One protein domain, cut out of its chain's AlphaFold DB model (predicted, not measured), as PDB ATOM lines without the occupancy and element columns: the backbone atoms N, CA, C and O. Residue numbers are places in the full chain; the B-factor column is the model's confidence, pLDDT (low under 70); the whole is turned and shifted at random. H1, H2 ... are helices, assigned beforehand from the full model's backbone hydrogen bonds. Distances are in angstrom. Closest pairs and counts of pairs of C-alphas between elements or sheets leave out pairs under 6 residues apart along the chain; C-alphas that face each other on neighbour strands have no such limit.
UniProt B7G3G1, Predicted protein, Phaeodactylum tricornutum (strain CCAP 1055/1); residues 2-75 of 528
ATOM      1  N   VAL A   2     -24.842  49.707  41.781       30.69
ATOM      2  CA  VAL A   2     -25.138  48.326  41.374       30.69
ATOM      3  C   VAL A   2     -25.541  47.613  42.654       30.69
ATOM      4  O   VAL A   2     -24.695  47.388  43.513       30.69
ATOM      5  N   THR A   3     -26.833  47.364  42.833       34.91
ATOM      6  CA  THR A   3     -27.308  46.488  43.898       34.91
ATOM      7  C   THR A   3     -26.950  45.065  43.486       34.91
ATOM      8  O   THR A   3     -27.453  44.541  42.495       34.91
ATOM      9  N   GLU A   4     -25.999  44.449  44.185       37.97
ATOM     10  CA  GLU A   4     -25.750  43.019  44.027       37.97
ATOM     11  C   GLU A   4     -26.941  42.270  44.630       37.97
ATOM     12  O   GLU A   4     -26.984  41.988  45.827       37.97
ATOM     13  N   THR A   5     -27.946  41.968  43.806       51.19
ATOM     14  CA  THR A   5     -29.043  41.088  44.206       51.19
ATOM     15  C   THR A   5     -28.469  39.686  44.363       51.19
ATOM     16  O   THR A   5     -28.237  38.967  43.389       51.19
ATOM     17  N   LYS A   6     -28.160  39.307  45.603       57.75
ATOM     18  CA  LYS A   6     -27.605  37.996  45.934       57.75
ATOM     19  C   LYS A   6     -28.666  36.928  45.650       57.75
ATOM     20  O   LYS A   6     -29.538  36.674  46.475       57.75
ATOM     21  N   VAL A   7     -28.608  36.321  44.463       68.12
ATOM     22  CA  VAL A   7     -29.535  35.258  44.048       68.12
ATOM     23  C   VAL A   7     -29.386  34.075  45.009       68.12
ATOM     24  O   VAL A   7     -28.326  33.452  45.068       68.12
ATOM     25  N   LYS A   8     -30.443  33.778  45.778       71.50
ATOM     26  CA  LYS A   8     -30.442  32.744  46.830       71.50
ATOM     27  C   LYS A   8     -30.220  31.343  46.256       71.50
ATOM     28  O   LYS A   8     -29.443  30.576  46.810       71.50
ATOM     29  N   TYR A   9     -30.841  31.053  45.113       81.12
ATOM     30  CA  TYR A   9     -30.767  29.763  44.431       81.12
ATOM     31  C   TYR A   9     -30.368  29.976  42.974       81.12
ATOM     32  O   TYR A   9     -31.202  30.250  42.112       81.12
ATOM     33  N   GLN A  10     -29.069  29.891  42.686       81.81
ATOM     34  CA  GLN A  10     -28.578  30.106  41.328       81.81
ATOM     35  C   GLN A  10     -29.155  29.049  40.374       81.81
ATOM     36  O   GLN A  10     -28.960  27.852  40.570       81.81
ATOM     37  N   GLY A  11     -29.850  29.510  39.332       87.94
ATOM     38  CA  GLY A  11     -30.484  28.646  38.333       87.94
ATOM     39  C   GLY A  11     -31.903  28.184  38.675       87.94
ATOM     40  O   GLY A  11     -32.485  27.459  37.873       87.94
ATOM     41  N   TYR A  12     -32.467  28.613  39.807       90.38
ATOM     42  CA  TYR A  12     -33.864  28.356  40.165       90.38
ATOM     43  C   TYR A  12     -34.694  29.635  40.049       90.38
ATOM     44  O   TYR A  12     -34.224  30.726  40.374       90.38
ATOM     45  N   VAL A  13     -35.933  29.482  39.589       90.38
ATOM     46  CA  VAL A  13     -36.933  30.550  39.498       90.38
ATOM     47  C   VAL A  13     -38.180  30.068  40.223       90.38
ATOM     48  O   VAL A  13     -38.654  28.962  39.962       90.38
ATOM     49  N   PHE A  14     -38.694  30.892  41.130       90.12
ATOM     50  CA  PHE A  14     -39.935  30.643  41.857       90.12
ATOM     51  C   PHE A  14     -41.039  31.493  41.236       90.12
ATOM     52  O   PHE A  14     -40.800  32.642  40.872       90.12
ATOM     53  N   GLY A  15     -42.236  30.931  41.085       89.81
ATOM     54  CA  GLY A  15     -43.371  31.647  40.516       89.81
ATOM     55  C   GLY A  15     -44.682  31.190  41.136       89.81
ATOM     56  O   GLY A  15     -44.914  29.989  41.279       89.81
ATOM     57  N   LYS A  16     -45.548  32.151  41.473       90.62
ATOM     58  CA  LYS A  16     -46.935  31.904  41.876       90.62
ATOM     59  C   LYS A  16     -47.796  31.848  40.617       90.62
ATOM     60  O   LYS A  16     -48.063  32.865  39.986       90.62
ATOM     61  N   LEU A  17     -48.179  30.642  40.210       91.62
ATOM     62  CA  LEU A  17     -48.872  30.387  38.945       91.62
ATOM     63  C   LEU A  17     -50.112  29.531  39.202       91.62
ATOM     64  O   LEU A  17     -50.094  28.644  40.053       91.62
ATOM     65  N   ARG A  18     -51.151  29.697  38.382       92.94
ATOM     66  CA  ARG A  18     -52.192  28.673  38.254       92.94
ATOM     67  C   ARG A  18     -51.708  27.608  37.272       92.94
ATOM     68  O   ARG A  18     -51.548  27.887  36.086       92.94
ATOM     69  N   LEU A  19     -51.465  26.397  37.768       89.94
ATOM     70  CA  LEU A  19     -50.952  25.303  36.950       89.94
ATOM     71  C   LEU A  19     -52.060  24.727  36.049       89.94
ATOM     72  O   LEU A  19     -52.887  23.932  36.488       89.94
ATOM     73  N   CYS A  20     -52.051  25.129  34.779       93.75
ATOM     74  CA  CYS A  20     -52.870  24.566  33.701       93.75
ATOM     75  C   CYS A  20     -51.951  23.964  32.617       93.75
ATOM     76  O   CYS A  20     -50.808  24.417  32.506       93.75
ATOM     77  N   PRO A  21     -52.416  23.011  31.783       89.94
ATOM     78  CA  PRO A  21     -51.604  22.426  30.707       89.94
ATOM     79  C   PRO A  21     -50.970  23.478  29.783       89.94
ATOM     80  O   PRO A  21     -49.785  23.406  29.481       89.94
ATOM     81  N   GLU A  22     -51.733  24.513  29.431       93.56
ATOM     82  CA  GLU A  22     -51.287  25.628  28.588       93.56
ATOM     83  C   GLU A  22     -50.124  26.410  29.218       93.56
ATOM     84  O   GLU A  22     -49.130  26.700  28.557       93.56
ATOM     85  N   VAL A  23     -50.223  26.720  30.517       93.38
ATOM     86  CA  VAL A  23     -49.183  27.439  31.273       93.38
ATOM     87  C   VAL A  23     -47.942  26.565  31.436       93.38
ATOM     88  O   VAL A  23     -46.818  27.040  31.286       93.38
ATOM     89  N   TYR A  24     -48.148  25.278  31.717       90.56
ATOM     90  CA  TYR A  24     -47.077  24.307  31.877       90.56
ATOM     91  C   TYR A  24     -46.246  24.167  30.594       90.56
ATOM     92  O   TYR A  24     -45.022  24.299  30.641       90.56
ATOM     93  N   GLU A  25     -46.902  23.966  29.448       90.25
ATOM     94  CA  GLU A  25     -46.240  23.867  28.143       90.25
ATOM     95  C   GLU A  25     -45.594  25.192  27.728       90.25
ATOM     96  O   GLU A  25     -44.470  25.191  27.227       90.25
ATOM     97  N   ALA A  26     -46.254  26.329  27.974       93.62
ATOM     98  CA  ALA A  26     -45.695  27.643  27.667       93.62
ATOM     99  C   ALA A  26     -44.374  27.889  28.410       93.62
ATOM    100  O   ALA A  26     -43.402  28.317  27.791       93.62
ATOM    101  N   ILE A  27     -44.314  27.574  29.709       92.38
ATOM    102  CA  ILE A  27     -43.098  27.732  30.518       92.38
ATOM    103  C   ILE A  27     -42.035  26.708  30.118       92.38
ATOM    104  O   ILE A  27     -40.868  27.068  29.985       92.38
ATOM    105  N   GLN A  28     -42.421  25.449  29.889       89.19
ATOM    106  CA  GLN A  28     -41.488  24.394  29.488       89.19
ATOM    107  C   GLN A  28     -40.819  24.679  28.131       89.19
ATOM    108  O   GLN A  28     -39.686  24.258  27.914       89.19
ATOM    109  N   ASN A  29     -41.503  25.394  27.235       90.50
ATOM    110  CA  ASN A  29     -40.985  25.767  25.920       90.50
ATOM    111  C   ASN A  29     -40.124  27.045  25.924       90.50
ATOM    112  O   ASN A  29     -39.634  27.436  24.866       90.50
ATOM    113  N   LEU A  30     -39.929  27.713  27.067       93.50
ATOM    114  CA  LEU A  30     -39.020  28.860  27.153       93.50
ATOM    115  C   LEU A  30     -37.564  28.403  26.991       93.50
ATOM    116  O   LEU A  30     -37.116  27.515  27.709       93.50
ATOM    117  N   ASP A  31     -36.793  29.082  26.137       93.12
ATOM    118  CA  ASP A  31     -35.402  28.711  25.803       93.12
ATOM    119  C   ASP A  31     -34.470  28.579  27.021       93.12
ATOM    120  O   ASP A  31     -33.505  27.814  27.009       93.12
ATOM    121  N   LEU A  32     -34.744  29.341  28.082       92.12
ATOM    122  CA  LEU A  32     -33.954  29.344  29.316       92.12
ATOM    123  C   LEU A  32     -34.517  28.406  30.393       92.12
ATOM    124  O   LEU A  32     -33.839  28.151  31.391       92.12
ATOM    125  N   CYS A  33     -35.735  27.885  30.214       89.94
ATOM    126  CA  CYS A  33     -36.332  26.941  31.146       89.94
ATOM    127  C   CYS A  33     -35.857  25.526  30.815       89.94
ATOM    128  O   CYS A  33     -36.158  24.967  29.765       89.94
ATOM    129  N   ARG A  34     -35.085  24.926  31.724       87.62
ATOM    130  CA  ARG A  34     -34.511  23.597  31.491       87.62
ATOM    131  C   ARG A  34     -35.468  22.462  31.853       87.62
ATOM    132  O   ARG A  34     -35.550  21.471  31.131       87.62
ATOM    133  N   SER A  35     -36.112  22.564  33.010       87.50
ATOM    134  CA  SER A  35     -37.008  21.544  33.559       87.50
ATOM    135  C   SER A  35     -37.700  22.057  34.816       87.50
ATOM    136  O   SER A  35     -37.165  22.923  35.509       87.50
ATOM    137  N   TRP A  36     -38.821  21.437  35.169       87.88
ATOM    138  CA  TRP A  36     -39.468  21.626  36.461       87.88
ATOM    139  C   TRP A  36     -38.760  20.836  37.565       87.88
ATOM    140  O   TRP A  36     -38.367  19.682  37.360       87.88
ATOM    141  N   MET A  37     -38.620  21.439  38.745       84.69
ATOM    142  CA  MET A  37     -38.039  20.770  39.909       84.69
ATOM    143  C   MET A  37     -38.927  19.600  40.366       84.69
ATOM    144  O   MET A  37     -40.151  19.670  40.289       84.69
ATOM    145  N   GLY A  38     -38.305  18.496  40.791       75.69
ATOM    146  CA  GLY A  38     -39.007  17.271  41.211       75.69
ATOM    147  C   GLY A  38     -39.433  16.340  40.068       75.69
ATOM    148  O   GLY A  38     -39.768  15.183  40.311       75.69
ATOM    149  N   THR A  39     -39.339  16.784  38.813       67.44
ATOM    150  CA  THR A  39     -39.628  15.937  37.651       67.44
ATOM    151  C   THR A  39     -38.326  15.357  37.103       67.44
ATOM    152  O   THR A  39     -37.576  15.998  36.366       67.44
ATOM    153  N   VAL A  40     -37.999  14.119  37.486       57.56
ATOM    154  CA  VAL A  40     -36.891  13.410  36.836       57.56
ATOM    155  C   VAL A  40     -37.367  13.030  35.442       57.56
ATOM    156  O   VAL A  40     -38.110  12.069  35.256       57.56
ATOM    157  N   ASN A  41     -36.954  13.816  34.452       57.53
ATOM    158  CA  ASN A  41     -37.229  13.524  33.055       57.53
ATOM    159  C   ASN A  41     -36.425  12.274  32.658       57.53
ATOM    160  O   ASN A  41     -35.276  12.352  32.212       57.53
ATOM    161  N   HIS A  42     -37.007  11.095  32.871       56.50
ATOM    162  CA  HIS A  42     -36.449   9.844  32.386       56.50
ATOM    163  C   HIS A  42     -36.501   9.877  30.858       56.50
ATOM    164  O   HIS A  42     -37.547   9.636  30.251       56.50
ATOM    165  N   LYS A  43     -35.364  10.221  30.236       58.81
ATOM    166  CA  LYS A  43     -35.182  10.210  28.779       58.81
ATOM    167  C   LYS A  43     -35.770   8.913  28.209       58.81
ATOM    168  O   LYS A  43     -35.245   7.839  28.480       58.81
ATOM    169  N   GLY A  44     -36.852   9.026  27.436       64.88
ATOM    170  CA  GLY A  44     -37.497   7.896  26.758       64.88
ATOM    171  C   GLY A  44     -38.987   7.709  27.053       64.88
ATOM    172  O   GLY A  44     -39.668   7.059  26.261       64.88
ATOM    173  N   TYR A  45     -39.532   8.304  28.117       56.84
ATOM    174  CA  TYR A  45     -40.976   8.251  28.361       56.84
ATOM    175  C   TYR A  45     -41.694   9.391  27.630       56.84
ATOM    176  O   TYR A  45     -41.459  10.562  27.896       56.84
ATOM    177  N   LYS A  46     -42.589   9.035  26.698       59.25
ATOM    178  CA  LYS A  46     -43.457   9.973  25.955       59.25
ATOM    179  C   LYS A  46     -44.621  10.531  26.784       59.25
ATOM    180  O   LYS A  46     -45.447  11.266  26.256       59.25
ATOM    181  N   LYS A  47     -44.742  10.128  28.049       64.31
ATOM    182  CA  LYS A  47     -45.743  10.693  28.953       64.31
ATOM    183  C   LYS A  47     -45.200  12.025  29.449       64.31
ATOM    184  O   LYS A  47     -44.010  12.104  29.752       64.31
ATOM    185  N   LEU A  48     -46.058  13.046  29.485       56.44
ATOM    186  CA  LEU A  48     -45.720  14.341  30.073       56.44
ATOM    187  C   LEU A  48     -45.048  14.107  31.436       56.44
ATOM    188  O   LEU A  48     -45.462  13.180  32.148       56.44
ATOM    189  N   PRO A  49     -44.007  14.886  31.788       60.78
ATOM    190  CA  PRO A  49     -43.404  14.783  33.106       60.78
ATOM    191  C   PRO A  49     -44.508  14.900  34.167       60.78
ATOM    192  O   PRO A  49     -45.501  15.594  33.922       60.78
ATOM    193  N   PRO A  50     -44.382  14.207  35.313       71.50
ATOM    194  CA  PRO A  50     -45.344  14.360  36.398       71.50
ATOM    195  C   PRO A  50     -45.532  15.847  36.716       71.50
ATOM    196  O   PRO A  50     -44.595  16.629  36.558       71.50
ATOM    197  N   ALA A  51     -46.744  16.241  37.110       80.31
ATOM    198  CA  ALA A  51     -47.030  17.633  37.440       80.31
ATOM    199  C   ALA A  51     -45.983  18.168  38.442       80.31
ATOM    200  O   ALA A  51     -45.597  17.433  39.358       80.31
ATOM    201  N   PRO A  52     -45.493  19.405  38.259       87.38
ATOM    202  CA  PRO A  52     -44.512  19.993  39.154       87.38
ATOM    203  C   PRO A  52     -45.068  20.025  40.577       87.38
ATOM    204  O   PRO A  52     -46.250  20.302  40.786       87.38
ATOM    205  N   LEU A  53     -44.206  19.729  41.546       86.75
ATOM    206  CA  LEU A  53     -44.561  19.779  42.960       86.75
ATOM    207  C   LEU A  53     -44.698  21.241  43.392       86.75
ATOM    208  O   LEU A  53     -43.778  22.037  43.201       86.75
ATOM    209  N   SER A  54     -45.855  21.588  43.955       89.94
ATOM    210  CA  SER A  54     -46.050  22.870  44.627       89.94
ATOM    211  C   SER A  54     -45.240  22.904  45.916       89.94
ATOM    212  O   SER A  54     -45.187  21.905  46.634       89.94
ATOM    213  N   LEU A  55     -44.654  24.061  46.215       89.31
ATOM    214  CA  LEU A  55     -43.982  24.288  47.489       89.31
ATOM    215  C   LEU A  55     -45.001  24.343  48.624       89.31
ATOM    216  O   LEU A  55     -46.102  24.869  48.444       89.31
ATOM    217  N   ASN A  56     -44.626  23.803  49.779       88.19
ATOM    218  CA  ASN A  56     -45.431  23.913  50.991       88.19
ATOM    219  C   ASN A  56     -45.328  25.334  51.581       88.19
ATOM    220  O   ASN A  56     -44.328  26.014  51.364       88.19
ATOM    221  N   GLU A  57     -46.308  25.776  52.370       87.44
ATOM    222  CA  GLU A  57     -46.329  27.126  52.973       87.44
ATOM    223  C   GLU A  57     -45.065  27.409  53.803       87.44
ATOM    224  O   GLU A  57     -44.453  28.465  53.680       87.44
ATOM    225  N   ILE A  58     -44.591  26.404  54.544       80.69
ATOM    226  CA  ILE A  58     -43.341  26.472  55.318       80.69
ATOM    227  C   ILE A  58     -42.127  26.678  54.399       80.69
ATOM    228  O   ILE A  58     -41.206  27.417  54.731       80.69
ATOM    229  N   GLU A  59     -42.108  26.038  53.226       83.25
ATOM    230  CA  GLU A  59     -41.030  26.236  52.255       83.25
ATOM    231  C   GLU A  59     -41.099  27.644  51.657       83.25
ATOM    232  O   GLU A  59     -40.061  28.273  51.482       83.25
ATOM    233  N   VAL A  60     -42.298  28.167  51.384       86.69
ATOM    234  CA  VAL A  60     -42.513  29.538  50.890       86.69
ATOM    235  C   VAL A  60     -41.992  30.576  51.896       86.69
ATOM    236  O   VAL A  60     -41.231  31.462  51.488       86.69
ATOM    237  N   GLU A  61     -42.307  30.428  53.190       82.44
ATOM    238  CA  GLU A  61     -41.767  31.268  54.276       82.44
ATOM    239  C   GLU A  61     -40.235  31.123  54.353       82.44
ATOM    240  O   GLU A  61     -39.504  32.111  54.274       82.44
ATOM    241  N   ASN A  62     -39.714  29.888  54.372       78.44
ATOM    242  CA  ASN A  62     -38.271  29.619  54.427       78.44
ATOM    243  C   ASN A  62     -37.518  30.170  53.211       78.44
ATOM    244  O   ASN A  62     -36.360  30.598  53.304       78.44
ATOM    245  N   PHE A  63     -38.144  30.180  52.036       81.25
ATOM    246  CA  PHE A  63     -37.565  30.780  50.847       81.25
ATOM    247  C   PHE A  63     -37.594  32.310  50.887       81.25
ATOM    248  O   PHE A  63     -36.763  32.909  50.198       81.25
ATOM    249  N   GLY A  64     -38.386  32.919  51.774       81.38
ATOM    250  CA  GLY A  64     -38.607  34.363  51.839       81.38
ATOM    251  C   GLY A  64     -39.444  34.847  50.659       81.38
ATOM    252  O   GLY A  64     -39.201  35.928  50.134       81.38
ATOM    253  N   LEU A  65     -40.350  33.995  50.170       82.19
ATOM    254  CA  LEU A  65     -41.233  34.305  49.045       82.19
ATOM    255  C   LEU A  65     -42.540  34.963  49.506       82.19
ATOM    256  O   LEU A  65     -43.247  35.525  48.681       82.19
ATOM    257  N   GLU A  66     -42.848  34.900  50.803       77.12
ATOM    258  CA  GLU A  66     -44.068  35.469  51.389       77.12
ATOM    259  C   GLU A  66     -44.047  37.008  51.394       77.12
ATOM    260  O   GLU A  66     -45.035  37.641  51.033       77.12
ATOM    261  N   GLU A  67     -42.894  37.628  51.677       65.44
ATOM    262  CA  GLU A  67     -42.750  39.098  51.686       65.44
ATOM    263  C   GLU A  67     -42.950  39.748  50.306       65.44
ATOM    264  O   GLU A  67     -43.202  40.949  50.218       65.44
ATOM    265  N   TRP A  68     -42.875  38.975  49.218       59.78
ATOM    266  CA  TRP A  68     -43.106  39.513  47.876       59.78
ATOM    267  C   TRP A  68     -44.570  39.894  47.633       59.78
ATOM    268  O   TRP A  68     -44.823  40.699  46.744       59.78
ATOM    269  N   GLU A  69     -45.520  39.369  48.411       58.91
ATOM    270  CA  GLU A  69     -46.931  39.760  48.282       58.91
ATOM    271  C   GLU A  69     -47.245  41.118  48.911       58.91
ATOM    272  O   GLU A  69     -48.165  41.782  48.449       58.91
ATOM    273  N   GLY A  70     -46.482  41.559  49.916       52.16
ATOM    274  CA  GLY A  70     -46.731  42.835  50.599       52.16
ATOM    275  C   GLY A  70     -45.948  44.021  50.036       52.16
ATOM    276  O   GLY A  70     -46.381  45.163  50.158       52.16
ATOM    277  N   LEU A  71     -44.802  43.773  49.396       51.91
ATOM    278  CA  LEU A  71     -43.918  44.840  48.911       51.91
ATOM    279  C   LEU A  71     -44.433  45.572  47.660       51.91
ATOM    280  O   LEU A  71     -43.972  46.675  47.389       51.91
ATOM    281  N   GLU A  72     -45.376  44.999  46.906       54.66
ATOM    282  CA  GLU A  72     -46.012  45.713  45.786       54.66
ATOM    283  C   GLU A  72     -47.179  46.617  46.221       54.66
ATOM    284  O   GLU A  72     -47.581  47.475  45.437       54.66
ATOM    285  N   GLU A  73     -47.712  46.470  47.443       54.97
ATOM    286  CA  GLU A  73     -48.958  47.144  47.846       54.97
ATOM    287  C   GLU A  73     -48.796  48.338  48.806       54.97
ATOM    288  O   GLU A  73     -49.758  49.084  48.960       54.97
ATOM    289  N   GLU A  74     -47.622  48.599  49.403       52.28
ATOM    290  CA  GLU A  74     -47.532  49.595  50.496       52.28
ATOM    291  C   GLU A  74     -46.294  50.522  50.501       52.28
ATOM    292  O   GLU A  74     -45.940  51.081  51.534       52.28
ATOM    293  N   GLU A  75     -45.674  50.794  49.345       55.97
ATOM    294  CA  GLU A  75     -44.945  52.068  49.150       55.97
ATOM    295  C   GLU A  75     -45.917  53.153  48.629       55.97
ATOM    296  O   GLU A  75     -45.684  53.807  47.612       55.97
TER     297      GLU A  75
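What this domain is: This is residues 2 to 75 of the 528 residues of the protein "Predicted protein" of Phaeodactylum tricornutum (strain CCAP 1055/1) (UniProt B7G3G1). This domain has little regular structure: two short helices, H1 and then H2, sit apart in a loose, elongated winding of loops. Both ends, residues 2 to 7 and 67 to 75, and the loop of residues 42 to 47 stick out. The printed part has 74 residues, only 15 of them in named elements; the class is all helix, with no named strand. It is loose, with a radius of gyration of the C-alphas of 15.1 A, and spans 48 by 27 by 22 A.

How they stand to each other: After residues 2 to 20, with no named element, you reach H1, residues 21 to 28; a long link of 28 residues leads to H2, residues 57 to 63. H1 and H2 are apart. In both, every O i to N i+4 pair is within hydrogen-bond range.

Where its parts are: Find C-alpha 21 at (-51.604, 22.426, 30.707); from there H1 runs 10.4 A to C-alpha 28. H2 runs 9.7 A, ending at C-alpha 63, (-37.565, 30.780, 50.847).

The domain as a whole: The C-alphas farthest apart, those of Gly 44 and Glu 75, are 50.1 A apart. The printed part has no cut. pLDDT is under 70 in residues 2 to 7, 39 to 49 and 67 to 75.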